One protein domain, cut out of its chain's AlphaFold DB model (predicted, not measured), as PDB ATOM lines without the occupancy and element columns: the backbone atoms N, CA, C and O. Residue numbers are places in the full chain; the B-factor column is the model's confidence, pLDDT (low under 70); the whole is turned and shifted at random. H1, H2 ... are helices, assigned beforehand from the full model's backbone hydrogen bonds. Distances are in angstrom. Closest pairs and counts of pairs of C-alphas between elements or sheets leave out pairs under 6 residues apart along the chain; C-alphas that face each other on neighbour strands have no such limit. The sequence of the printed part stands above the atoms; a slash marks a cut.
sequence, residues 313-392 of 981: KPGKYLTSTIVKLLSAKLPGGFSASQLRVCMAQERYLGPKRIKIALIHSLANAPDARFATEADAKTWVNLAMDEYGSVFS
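This is residues 313 to 392 of the 981 residues of an uncharacterized protein of Aphanomyces euteiches (UniProt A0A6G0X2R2). You are looking at a compact, rounded cluster of four crossed helices, with H3 set crosswise to H2 and H4 and packing on both. H1 stands at about a right angle to both H2 and H3 and meets each with a part of its length, coming closest to H2 at Ala 336, where H2 begins, while the long stretch of residues 361 to 372 leads from the end of H3 to the beginning of H4. The printed part has 80 residues with four named helices, H1, H2, H3 and H4 in that order, and no named strand, and its class is all helix. The radius of gyration of the C-alphas is 11.7 A, and they span 32 by 28 by 21 A.

Start near the first printed residue with H1, residues 316 to 329, and go on to H2, residues 336 to 346. These two only just touch, with 3 pairs of C-alphas within 8 A; look at the closest C-alphas, Leu 326 and Ala 336, 6.1 A apart. H1 touches H2 with residues 323 to 327 alone, and the two lines are about perpendicular at 87 degrees. Next comes H3, residues 351 to 360, the hub, which touches the three other helices. Residues 318 to 322 of H1 alone only just touch it, with 3 pairs within 8 A; the closest C-alphas, Ile 322 and Leu 358, are 6.9 A apart, and the lines are about perpendicular at 76 degrees. H2 and H3 touch, closest at the C-alphas of Arg 340 and Ile 354, 6.7 A apart, and their lines are only just about perpendicular at 71 degrees. Last comes H4, residues 373 to 390, which touches H3 with residues 383 to 387 alone. There the closest C-alphas, Ala 357 and Met 384, are 6.0 A apart, and the lines are about perpendicular at 88 degrees. H2 and H4 are close but not clearly touching, with the C-alphas of Leu 339 and Lys 377 closest at 7.7 A; they run the same way at a steep tilt of 63 degrees. H1 and H4 are only just apart, closest at 8.4 A. In H1, H2, H3 and H4 every O i to N i+4 pair is within hydrogen-bond range.

Find C-alpha 316 at (178.240, 197.687, 184.627); from there H1 runs 19.9 A to C-alpha 329. H2 runs 15.3 A from Ala 336 to Glu 346. H3 begins at C-alpha 351, at (164.105, 199.863, 194.596), and runs 14.5 A to His 360. H4, the longest helix, runs 25.8 A from Glu 373 to C-alpha 390 at (168.826, 182.669, 201.600).

The two C-alphas farthest apart are those of Gly 332 and Ser 392, at 33.8 A. The printed part has no cut. The link from H1 to H2 is short, that from H2 to H3 is tight, and that from H3 to H4 is long, with 12 residues. The mean pLDDT of the printed part is 82.9, and only residue 313 is under 70.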
ATOM      1  N   LYS A 313     175.366 199.957 194.187       69.25
ATOM      2  CA  LYS A 313     174.728 199.694 192.890       69.25
ATOM      3  C   LYS A 313     175.388 198.490 192.204       69.25
ATOM      4  O   LYS A 313     176.609 198.385 192.249       69.25
ATOM      5  N   PRO A 314     174.620 197.633 191.505       70.06
ATOM      6  CA  PRO A 314     175.203 196.620 190.632       70.06
ATOM      7  C   PRO A 314     176.055 197.309 189.561       70.06
ATOM      8  O   PRO A 314     175.555 198.158 188.823       70.06
ATOM      9  N   GLY A 315     177.344 196.983 189.482       75.81
ATOM     10  CA  GLY A 315     178.261 197.534 188.485       75.81
ATOM     11  C   GLY A 315     177.816 197.262 187.040       75.81
ATOM     12  O   GLY A 315     176.813 196.585 186.787       75.81
ATOM     13  N   LYS A 316     178.580 197.776 186.064       79.75
ATOM     14  CA  LYS A 316     178.240 197.687 184.627       79.75
ATOM     15  C   LYS A 316     177.938 196.254 184.168       79.75
ATOM     16  O   LYS A 316     176.982 196.056 183.425       79.75
ATOM     17  N   TYR A 317     178.704 195.273 184.649       83.81
ATOM     18  CA  TYR A 317     178.535 193.864 184.291       83.81
ATOM     19  C   TYR A 317     177.177 193.304 184.740       83.81
ATOM     20  O   TYR A 317     176.350 192.985 183.893       83.81
ATOM     21  N   LEU A 318     176.896 193.270 186.050       82.62
ATOM     22  CA  LEU A 318     175.632 192.740 186.587       82.62
ATOM     23  C   LEU A 318     174.412 193.479 186.028       82.62
ATOM     24  O   LEU A 318     173.428 192.849 185.651       82.62
ATOM     25  N   THR A 319     174.493 194.808 185.911       84.06
ATOM     26  CA  THR A 319     173.412 195.603 185.314       84.06
ATOM     27  C   THR A 319     173.179 195.218 183.852       84.06
ATOM     28  O   THR A 319     172.033 195.013 183.454       84.06
ATOM     29  N   SER A 320     174.241 195.063 183.053       86.56
ATOM     30  CA  SER A 320     174.118 194.622 181.661       86.56
ATOM     31  C   SER A 320     173.566 193.202 181.551       86.56
ATOM     32  O   SER A 320     172.761 192.949 180.657       86.56
ATOM     33  N   THR A 321     173.985 192.281 182.418       88.25
ATOM     34  CA  THR A 321     173.544 190.880 182.384       88.25
ATOM     35  C   THR A 321     172.068 190.756 182.752       88.25
ATOM     36  O   THR A 321     171.330 190.074 182.050       88.25
ATOM     37  N   ILE A 322     171.598 191.501 183.759       87.62
ATOM     38  CA  ILE A 322     170.171 191.566 184.115       87.62
ATOM     39  C   ILE A 322     169.349 192.148 182.965       87.62
ATOM     40  O   ILE A 322     168.305 191.607 182.618       87.62
ATOM     41  N   VAL A 323     169.803 193.240 182.340       86.31
ATOM     42  CA  VAL A 323     169.084 193.840 181.202       86.31
ATOM     43  C   VAL A 323     168.996 192.862 180.029       86.31
ATOM     44  O   VAL A 323     167.926 192.740 179.429       86.31
ATOM     45  N   LYS A 324     170.078 192.132 179.731       88.00
ATOM     46  CA  LYS A 324     170.087 191.081 178.704       88.00
ATOM     47  C   LYS A 324     169.131 189.940 179.054       88.00
ATOM     48  O   LYS A 324     168.333 189.563 178.202       88.00
ATOM     49  N   LEU A 325     169.157 189.448 180.296       88.12
ATOM     50  CA  LEU A 325     168.261 188.390 180.767       88.12
ATOM     51  C   LEU A 325     166.793 188.804 180.617       88.12
ATOM     52  O   LEU A 325     166.020 188.109 179.965       88.12
ATOM     53  N   LEU A 326     166.418 189.962 181.163       88.19
ATOM     54  CA  LEU A 326     165.033 190.437 181.135       88.19
ATOM     55  C   LEU A 326     164.550 190.698 179.700       88.19
ATOM     56  O   LEU A 326     163.430 190.337 179.360       88.19
ATOM     57  N   SER A 327     165.393 191.262 178.832       85.44
ATOM     58  CA  SER A 327     165.013 191.512 177.430       85.44
ATOM     59  C   SER A 327     164.868 190.215 176.623       85.44
ATOM     60  O   SER A 327     164.014 190.116 175.741       85.44
ATOM     61  N   ALA A 328     165.686 189.203 176.920       86.69
ATOM     62  CA  ALA A 328     165.623 187.913 176.246       86.69
ATOM     63  C   ALA A 328     164.438 187.061 176.727       86.69
ATOM     64  O   ALA A 328     163.805 186.397 175.910       86.69
ATOM     65  N   LYS A 329     164.125 187.086 178.029       88.50
ATOM     66  CA  LYS A 329     163.239 186.095 178.659       88.50
ATOM     67  C   LYS A 329     161.829 186.586 178.992       88.50
ATOM     68  O   LYS A 329     160.952 185.745 179.156       88.50
ATOM     69  N   LEU A 330     161.575 187.896 179.052       88.12
ATOM     70  CA  LEU A 330     160.221 188.425 179.277       88.12
ATOM     71  C   LEU A 330     159.340 188.360 178.009       88.12
ATOM     72  O   LEU A 330     159.870 188.439 176.893       88.12
ATOM     73  N   PRO A 331     158.006 188.233 178.163       86.00
ATOM     74  CA  PRO A 331     157.066 188.211 177.046       86.00
ATOM     75  C   PRO A 331     156.917 189.597 176.395       86.00
ATOM     76  O   PRO A 331     157.166 190.637 177.010       86.00
ATOM     77  N   GLY A 332     156.489 189.624 175.130       77.56
ATOM     78  CA  GLY A 332     156.234 190.871 174.403       77.56
ATOM     79  C   GLY A 332     155.139 191.702 175.080       77.56
ATOM     80  O   GLY A 332     154.078 191.180 175.396       77.56
ATOM     81  N   GLY A 333     155.402 192.990 175.319       77.50
ATOM     82  CA  GLY A 333     154.483 193.894 176.029       77.50
ATOM     83  C   GLY A 333     154.715 194.001 177.543       77.50
ATOM     84  O   GLY A 333     154.222 194.952 178.147       77.50
ATOM     85  N   PHE A 334     155.525 193.114 178.141       83.12
ATOM     86  CA  PHE A 334     155.898 193.170 179.558       83.12
ATOM     87  C   PHE A 334     157.371 193.571 179.737       83.12
ATOM     88  O   PHE A 334     158.302 192.773 179.642       83.12
ATOM     89  N   SER A 335     157.592 194.861 179.967       84.38
ATOM     90  CA  SER A 335     158.916 195.474 180.094       84.38
ATOM     91  C   SER A 335     159.576 195.216 181.452       84.38
ATOM     92  O   SER A 335     158.921 195.063 182.483       84.38
ATOM     93  N   ALA A 336     160.908 195.318 181.494       82.88
ATOM     94  CA  ALA A 336     161.670 195.300 182.745       82.88
ATOM     95  C   ALA A 336     161.234 196.403 183.736       82.88
ATOM     96  O   ALA A 336     161.450 196.278 184.937       82.88
ATOM     97  N   SER A 337     160.651 197.505 183.258       83.19
ATOM     98  CA  SER A 337     160.026 198.533 184.102       83.19
ATOM     99  C   SER A 337     158.734 198.036 184.749       83.19
ATOM    100  O   SER A 337     158.594 198.175 185.960       83.19
ATOM    101  N   GLN A 338     157.836 197.416 183.980       83.31
ATOM    102  CA  GLN A 338     156.579 196.864 184.500       83.31
ATOM    103  C   GLN A 338     156.831 195.727 185.494       83.31
ATOM    104  O   GLN A 338     156.214 195.707 186.553       83.31
ATOM    105  N   LEU A 339     157.816 194.861 185.231       84.56
ATOM    106  CA  LEU A 339     158.226 193.830 186.184       84.56
ATOM    107  C   LEU A 339     158.712 194.429 187.513       84.56
ATOM    108  O   LEU A 339     158.317 193.970 188.579       84.56
ATOM    109  N   ARG A 340     159.532 195.488 187.476       87.12
ATOM    110  CA  ARG A 340     159.991 196.163 188.704       87.12
ATOM    111  C   ARG A 340     158.843 196.827 189.465       87.12
ATOM    112  O   ARG A 340     158.874 196.831 190.690       87.12
ATOM    113  N   VAL A 341     157.842 197.365 188.766       83.00
ATOM    114  CA  VAL A 341     156.624 197.907 189.391       83.00
ATOM    115  C   VAL A 341     155.811 196.788 190.046       83.00
ATOM    116  O   VAL A 341     155.425 196.929 191.201       83.00
ATOM    117  N   CYS A 342     155.650 195.649 189.371       81.19
ATOM    118  CA  CYS A 342     155.003 194.456 189.918       81.19
ATOM    119  C   CYS A 342     155.691 193.976 191.208       81.19
ATOM    120  O   CYS A 342     155.039 193.780 192.227       81.19
ATOM    121  N   MET A 343     157.025 193.885 191.201       84.50
ATOM    122  CA  MET A 343     157.823 193.535 192.385       84.50
ATOM    123  C   MET A 343     157.677 194.557 193.524       84.50
ATOM    124  O   MET A 343     157.709 194.188 194.697       84.50
ATOM    125  N   ALA A 344     157.535 195.842 193.196       83.12
ATOM    126  CA  ALA A 344     157.323 196.889 194.190       83.12
ATOM    127  C   ALA A 344     155.926 196.805 194.822       83.12
ATOM    128  O   ALA A 344     155.795 197.031 196.019       83.12
ATOM    129  N   GLN A 345     154.899 196.484 194.033       79.81
ATOM    130  CA  GLN A 345     153.500 196.498 194.467       79.81
ATOM    131  C   GLN A 345     153.063 195.184 195.128       79.81
ATOM    132  O   GLN A 345     152.479 195.214 196.204       79.81
ATOM    133  N   GLU A 346     153.365 194.028 194.531       80.06
ATOM    134  CA  GLU A 346     152.886 192.723 195.020       80.06
ATOM    135  C   GLU A 346     153.706 192.193 196.212       80.06
ATOM    136  O   GLU A 346     153.190 191.450 197.053       80.06
ATOM    137  N   ARG A 347     154.984 192.585 196.295       77.31
ATOM    138  CA  ARG A 347     155.952 192.124 197.310       77.31
ATOM    139  C   ARG A 347     156.488 193.243 198.210       77.31
ATOM    140  O   ARG A 347     157.378 192.998 199.021       77.31
ATOM    141  N   TYR A 348     155.985 194.473 198.050       78.25
ATOM    142  CA  TYR A 348     156.379 195.657 198.831       78.25
ATOM    143  C   TYR A 348     157.897 195.913 198.877       78.25
ATOM    144  O   TYR A 348     158.436 196.439 199.855       78.25
ATOM    145  N   LEU A 349     158.628 195.539 197.820       78.62
ATOM    146  CA  LEU A 349     160.076 195.717 197.788       78.62
ATOM    147  C   LEU A 349     160.468 197.132 197.355       78.62
ATOM    148  O   LEU A 349     160.101 197.612 196.285       78.62
ATOM    149  N   GLY A 350     161.336 197.771 198.138       80.56
ATOM    150  CA  GLY A 350     161.986 199.016 197.733       80.56
ATOM    151  C   GLY A 350     162.964 198.830 196.554       80.56
ATOM    152  O   GLY A 350     163.490 197.734 196.328       80.56
ATOM    153  N   PRO A 351     163.323 199.914 195.839       78.50
ATOM    154  CA  PRO A 351     164.105 199.863 194.596       78.50
ATOM    155  C   PRO A 351     165.501 199.234 194.738       78.50
ATOM    156  O   PRO A 351     166.038 198.701 193.767       78.50
ATOM    157  N   LYS A 352     166.107 199.274 195.933       80.81
ATOM    158  CA  LYS A 352     167.379 198.585 196.214       80.81
ATOM    159  C   LYS A 352     167.193 197.066 196.331       80.81
ATOM    160  O   LYS A 352     167.965 196.327 195.728       80.81
ATOM    161  N   ARG A 353     166.148 196.600 197.030       82.50
ATOM    162  CA  ARG A 353     165.849 195.162 197.177       82.50
ATOM    163  C   ARG A 353     165.401 194.535 195.864       82.50
ATOM    164  O   ARG A 353     165.844 193.439 195.560       82.50
ATOM    165  N   ILE A 354     164.648 195.266 195.040       85.06
ATOM    166  CA  ILE A 354     164.300 194.834 193.675       85.06
ATOM    167  C   ILE A 354     165.561 194.536 192.857       85.06
ATOM    168  O   ILE A 354     165.641 193.508 192.193       85.06
ATOM    169  N   LYS A 355     166.577 195.407 192.915       83.06
ATOM    170  CA  LYS A 355     167.839 195.180 192.195       83.06
ATOM    171  C   LYS A 355     168.582 193.950 192.706       83.06
ATOM    172  O   LYS A 355     169.108 193.210 191.889       83.06
ATOM    173  N   ILE A 356     168.620 193.734 194.019       82.62
ATOM    174  CA  ILE A 356     169.294 192.573 194.621       82.62
ATOM    175  C   ILE A 356     168.548 191.277 194.286       82.62
ATOM    176  O   ILE A 356     169.180 190.315 193.867       82.62
ATOM    177  N   ALA A 357     167.218 191.275 194.368       83.69
ATOM    178  CA  ALA A 357     166.390 190.139 193.969       83.69
ATOM    179  C   ALA A 357     166.588 189.782 192.484       83.69
ATOM    180  O   ALA A 357     166.708 188.611 192.144       83.69
ATOM    181  N   LEU A 358     166.727 190.781 191.603       86.50
ATOM    182  CA  LEU A 358     167.052 190.560 190.185       86.50
ATOM    183  C   LEU A 358     168.493 190.072 189.944       86.50
ATOM    184  O   LEU A 358     168.761 189.445 188.925       86.50
ATOM    185  N   ILE A 359     169.437 190.377 190.841       86.19
ATOM    186  CA  ILE A 359     170.780 189.773 190.804       86.19
ATOM    187  C   ILE A 359     170.682 188.308 191.232       86.19
ATOM    188  O   ILE A 359     171.280 187.452 190.591       86.19
ATOM    189  N   HIS A 360     169.910 188.014 192.279       85.12
ATOM    190  CA  HIS A 360     169.702 186.652 192.762       85.12
ATOM    191  C   HIS A 360     169.001 185.775 191.715       85.12
ATOM    192  O   HIS A 360     169.430 184.652 191.476       85.12
ATOM    193  N   SER A 361     168.030 186.322 190.976       84.56
ATOM    194  CA  SER A 361     167.352 185.606 189.890       84.56
ATOM    195  C   SER A 361     168.270 185.216 188.721       84.56
ATOM    196  O   SER A 361     167.846 184.459 187.856       84.56
ATOM    197  N   LEU A 362     169.510 185.725 188.656       84.94
ATOM    198  CA  LEU A 362     170.506 185.248 187.689       84.94
ATOM    199  C   LEU A 362     170.934 183.801 187.968       84.94
ATOM    200  O   LEU A 362     171.317 183.111 187.029       84.94
ATOM    201  N   ALA A 363     170.873 183.351 189.228       82.00
ATOM    202  CA  ALA A 363     171.176 181.970 189.602       82.00
ATOM    203  C   ALA A 363     170.116 180.990 189.073       82.00
ATOM    204  O   ALA A 363     170.451 179.869 188.710       82.00
ATOM    205  N   ASN A 364     168.871 181.459 188.944       81.31
ATOM    206  CA  ASN A 364     167.717 180.688 188.477       81.31
ATOM    207  C   ASN A 364     167.166 181.268 187.169       81.31
ATOM    208  O   ASN A 364     165.969 181.529 187.030       81.31
ATOM    209  N   ALA A 365     168.063 181.551 186.222       83.25
ATOM    210  CA  ALA A 365     167.697 182.108 184.928       83.25
ATOM    211  C   ALA A 365     166.866 181.094 184.108       83.25
ATOM    212  O   ALA A 365     167.280 179.946 183.978       83.25
ATOM    213  N   PRO A 366     165.727 181.494 183.515       84.88
ATOM    214  CA  PRO A 366     164.879 180.582 182.751       84.88
ATOM    215  C   PRO A 366     165.498 180.222 181.391       84.88
ATOM    216  O   PRO A 366     166.003 181.085 180.658       84.88
ATOM    217  N   ASP A 367     165.392 178.949 181.008       81.19
ATOM    218  CA  ASP A 367     165.968 178.423 179.763       81.19
ATOM    219  C   ASP A 367     165.273 178.970 178.512       81.19
ATOM    220  O   ASP A 367     165.932 179.320 177.528       81.19
ATOM    221  N   ALA A 368     163.957 179.180 178.571       84.62
ATOM    222  CA  ALA A 368     163.150 179.721 177.480       84.62
ATOM    223  C   ALA A 368     162.502 181.069 177.844       84.62
ATOM    224  O   ALA A 368     162.447 181.469 179.005       84.62
ATOM    225  N   ARG A 369     162.041 181.805 176.826       88.81
ATOM    226  CA  ARG A 369     161.249 183.030 177.015       88.81
ATOM    227  C   ARG A 369     159.840 182.657 177.490       88.81
ATOM    228  O   ARG A 369     159.247 181.731 176.946       88.81
ATOM    229  N   PHE A 370     159.302 183.396 178.458       88.06
ATOM    230  CA  PHE A 370     157.939 183.184 178.954       88.06
ATOM    231  C   PHE A 370     156.889 183.529 177.889       88.06
ATOM    232  O   PHE A 370     157.052 184.499 177.146       88.06
ATOM    233  N   ALA A 371     155.806 182.749 177.835       81.75
ATOM    234  CA  ALA A 371     154.700 182.972 176.905       81.75
ATOM    235  C   ALA A 371     153.714 184.030 177.426       81.75
ATOM    236  O   ALA A 371     153.223 184.844 176.645       81.75
ATOM    237  N   THR A 372     153.455 184.053 178.738       83.88
ATOM    238  CA  THR A 372     152.493 184.971 179.363       83.88
ATOM    239  C   THR A 372     153.118 185.809 180.481       83.88
ATOM    240  O   THR A 372     154.153 185.461 181.053       83.88
ATOM    241  N   GLU A 373     152.481 186.939 180.813       83.31
ATOM    242  CA  GLU A 373     152.880 187.775 181.955       83.31
ATOM    243  C   GLU A 373     152.773 187.013 183.290       83.31
ATOM    244  O   GLU A 373     153.609 187.200 184.175       83.31
ATOM    245  N   ALA A 374     151.788 186.119 183.429       82.00
ATOM    246  CA  ALA A 374     151.571 185.335 184.643       82.00
ATOM    247  C   ALA A 374     152.738 184.373 184.939       82.00
ATOM    248  O   ALA A 374     153.176 184.272 186.089       82.00
ATOM    249  N   ASP A 375     153.300 183.737 183.908       82.94
ATOM    250  CA  ASP A 375     154.455 182.835 184.051       82.94
ATOM    251  C   ASP A 375     155.699 183.604 184.519       82.94
ATOM    252  O   ASP A 375     156.416 183.171 185.423       82.94
ATOM    253  N   ALA A 376     155.911 184.802 183.960       84.00
ATOM    254  CA  ALA A 376     157.020 185.673 184.338       84.00
ATOM    255  C   ALA A 376     156.903 186.166 185.792       84.00
ATOM    256  O   ALA A 376     157.908 186.220 186.505       84.00
ATOM    257  N   LYS A 377     155.688 186.494 186.255       84.50
ATOM    258  CA  LYS A 377     155.432 186.850 187.662       84.50
ATOM    259  C   LYS A 377     155.662 185.672 188.599       84.50
ATOM    260  O   LYS A 377     156.272 185.850 189.649       84.50
ATOM    261  N   THR A 378     155.233 184.473 188.213       85.06
ATOM    262  CA  THR A 378     155.425 183.249 189.008       85.06
ATOM    263  C   THR A 378     156.910 182.939 189.196       85.06
ATOM    264  O   THR A 378     157.351 182.723 190.323       85.06
ATOM    265  N   TRP A 379     157.705 183.017 188.124       87.31
ATOM    266  CA  TRP A 379     159.161 182.852 188.194       87.31
ATOM    267  C   TRP A 379     159.830 183.885 189.108       87.31
ATOM    268  O   TRP A 379     160.616 183.524 189.983       87.31
ATOM    269  N   VAL A 380     159.498 185.171 188.949       85.25
ATOM    270  CA  VAL A 380     160.059 186.222 189.808       85.25
ATOM    271  C   VAL A 380     159.648 186.033 191.264       85.25
ATOM    272  O   VAL A 380     160.471 186.232 192.152       85.25
ATOM    273  N   ASN A 381     158.415 185.602 191.522       83.00
ATOM    274  CA  ASN A 381     157.946 185.319 192.871       83.00
ATOM    275  C   ASN A 381     158.721 184.166 193.518       83.00
ATOM    276  O   ASN A 381     159.126 184.325 194.665       83.00
ATOM    277  N   LEU A 382     159.005 183.084 192.788       83.88
ATOM    278  CA  LEU A 382     159.852 181.988 193.273       83.88
ATOM    279  C   LEU A 382     161.281 182.459 193.570       83.88
ATOM    280  O   LEU A 382     161.797 182.215 194.657       83.88
ATOM    281  N   ALA A 383     161.889 183.214 192.650       82.81
ATOM    282  CA  ALA A 383     163.222 183.780 192.857       82.81
ATOM    283  C   ALA A 383     163.272 184.747 194.056       82.81
ATOM    284  O   ALA A 383     164.304 184.884 194.712       82.81
ATOM    285  N   MET A 384     162.164 185.430 194.362       83.31
ATOM    286  CA  MET A 384     162.046 186.285 195.543       83.31
ATOM    287  C   MET A 384     161.883 185.477 196.828       83.31
ATOM    288  O   MET A 384     162.502 185.842 197.819       83.31
ATOM    289  N   ASP A 385     161.100 184.397 196.829       82.12
ATOM    290  CA  ASP A 385     160.952 183.531 198.007       82.12
ATOM    291  C   ASP A 385     162.281 182.840 198.354       82.12
ATOM    292  O   ASP A 385     162.667 182.792 199.522       82.12
ATOM    293  N   GLU A 386     163.042 182.412 197.344       81.19
ATOM    294  CA  GLU A 386     164.394 181.876 197.519       81.19
ATOM    295  C   GLU A 386     165.371 182.942 198.025       81.19
ATOM    296  O   GLU A 386     166.087 182.713 199.001       81.19
ATOM    297  N   TYR A 387     165.324 184.154 197.462       83.25
ATOM    298  CA  TYR A 387     166.065 185.297 197.997       83.25
ATOM    299  C   TYR A 387     165.699 185.572 199.469       83.25
ATOM    300  O   TYR A 387     166.580 185.818 200.294       83.25
ATOM    301  N   GLY A 388     164.414 185.503 199.825       81.00
ATOM    302  CA  GLY A 388     163.934 185.657 201.199       81.00
ATOM    303  C   GLY A 388     164.482 184.579 202.136       81.00
ATOM    304  O   GLY A 388     164.920 184.903 203.239       81.00
ATOM    305  N   SER A 389     164.537 183.326 201.675       80.88
ATOM    306  CA  SER A 389     165.083 182.191 202.428       80.88
ATOM    307  C   SER A 389     166.598 182.279 202.616       80.88
ATOM    308  O   SER A 389     167.091 182.043 203.715       80.88
ATOM    309  N   VAL A 390     167.352 182.619 201.566       75.62
ATOM    310  CA  VAL A 390     168.826 182.669 201.600       75.62
ATOM    311  C   VAL A 390     169.336 183.798 202.496       75.62
ATOM    312  O   VAL A 390     170.374 183.659 203.139       75.62
ATOM    313  N   PHE A 391     168.614 184.919 202.549       75.19
ATOM    314  CA  PHE A 391     169.011 186.095 203.326       75.19
ATOM    315  C   PHE A 391     168.190 186.290 204.610       75.19
ATOM    316  O   PHE A 391     168.319 187.336 205.248       75.19
ATOM    317  N   SER A 392     167.353 185.316 204.987       75.25
ATOM    318  CA  SER A 392     166.465 185.358 206.162       75.25
ATOM    319  C   SER A 392     165.629 186.644 206.254       75.25
ATOM    320  O   SER A 392     165.444 187.213 207.330       75.25
TER     321      SER A 392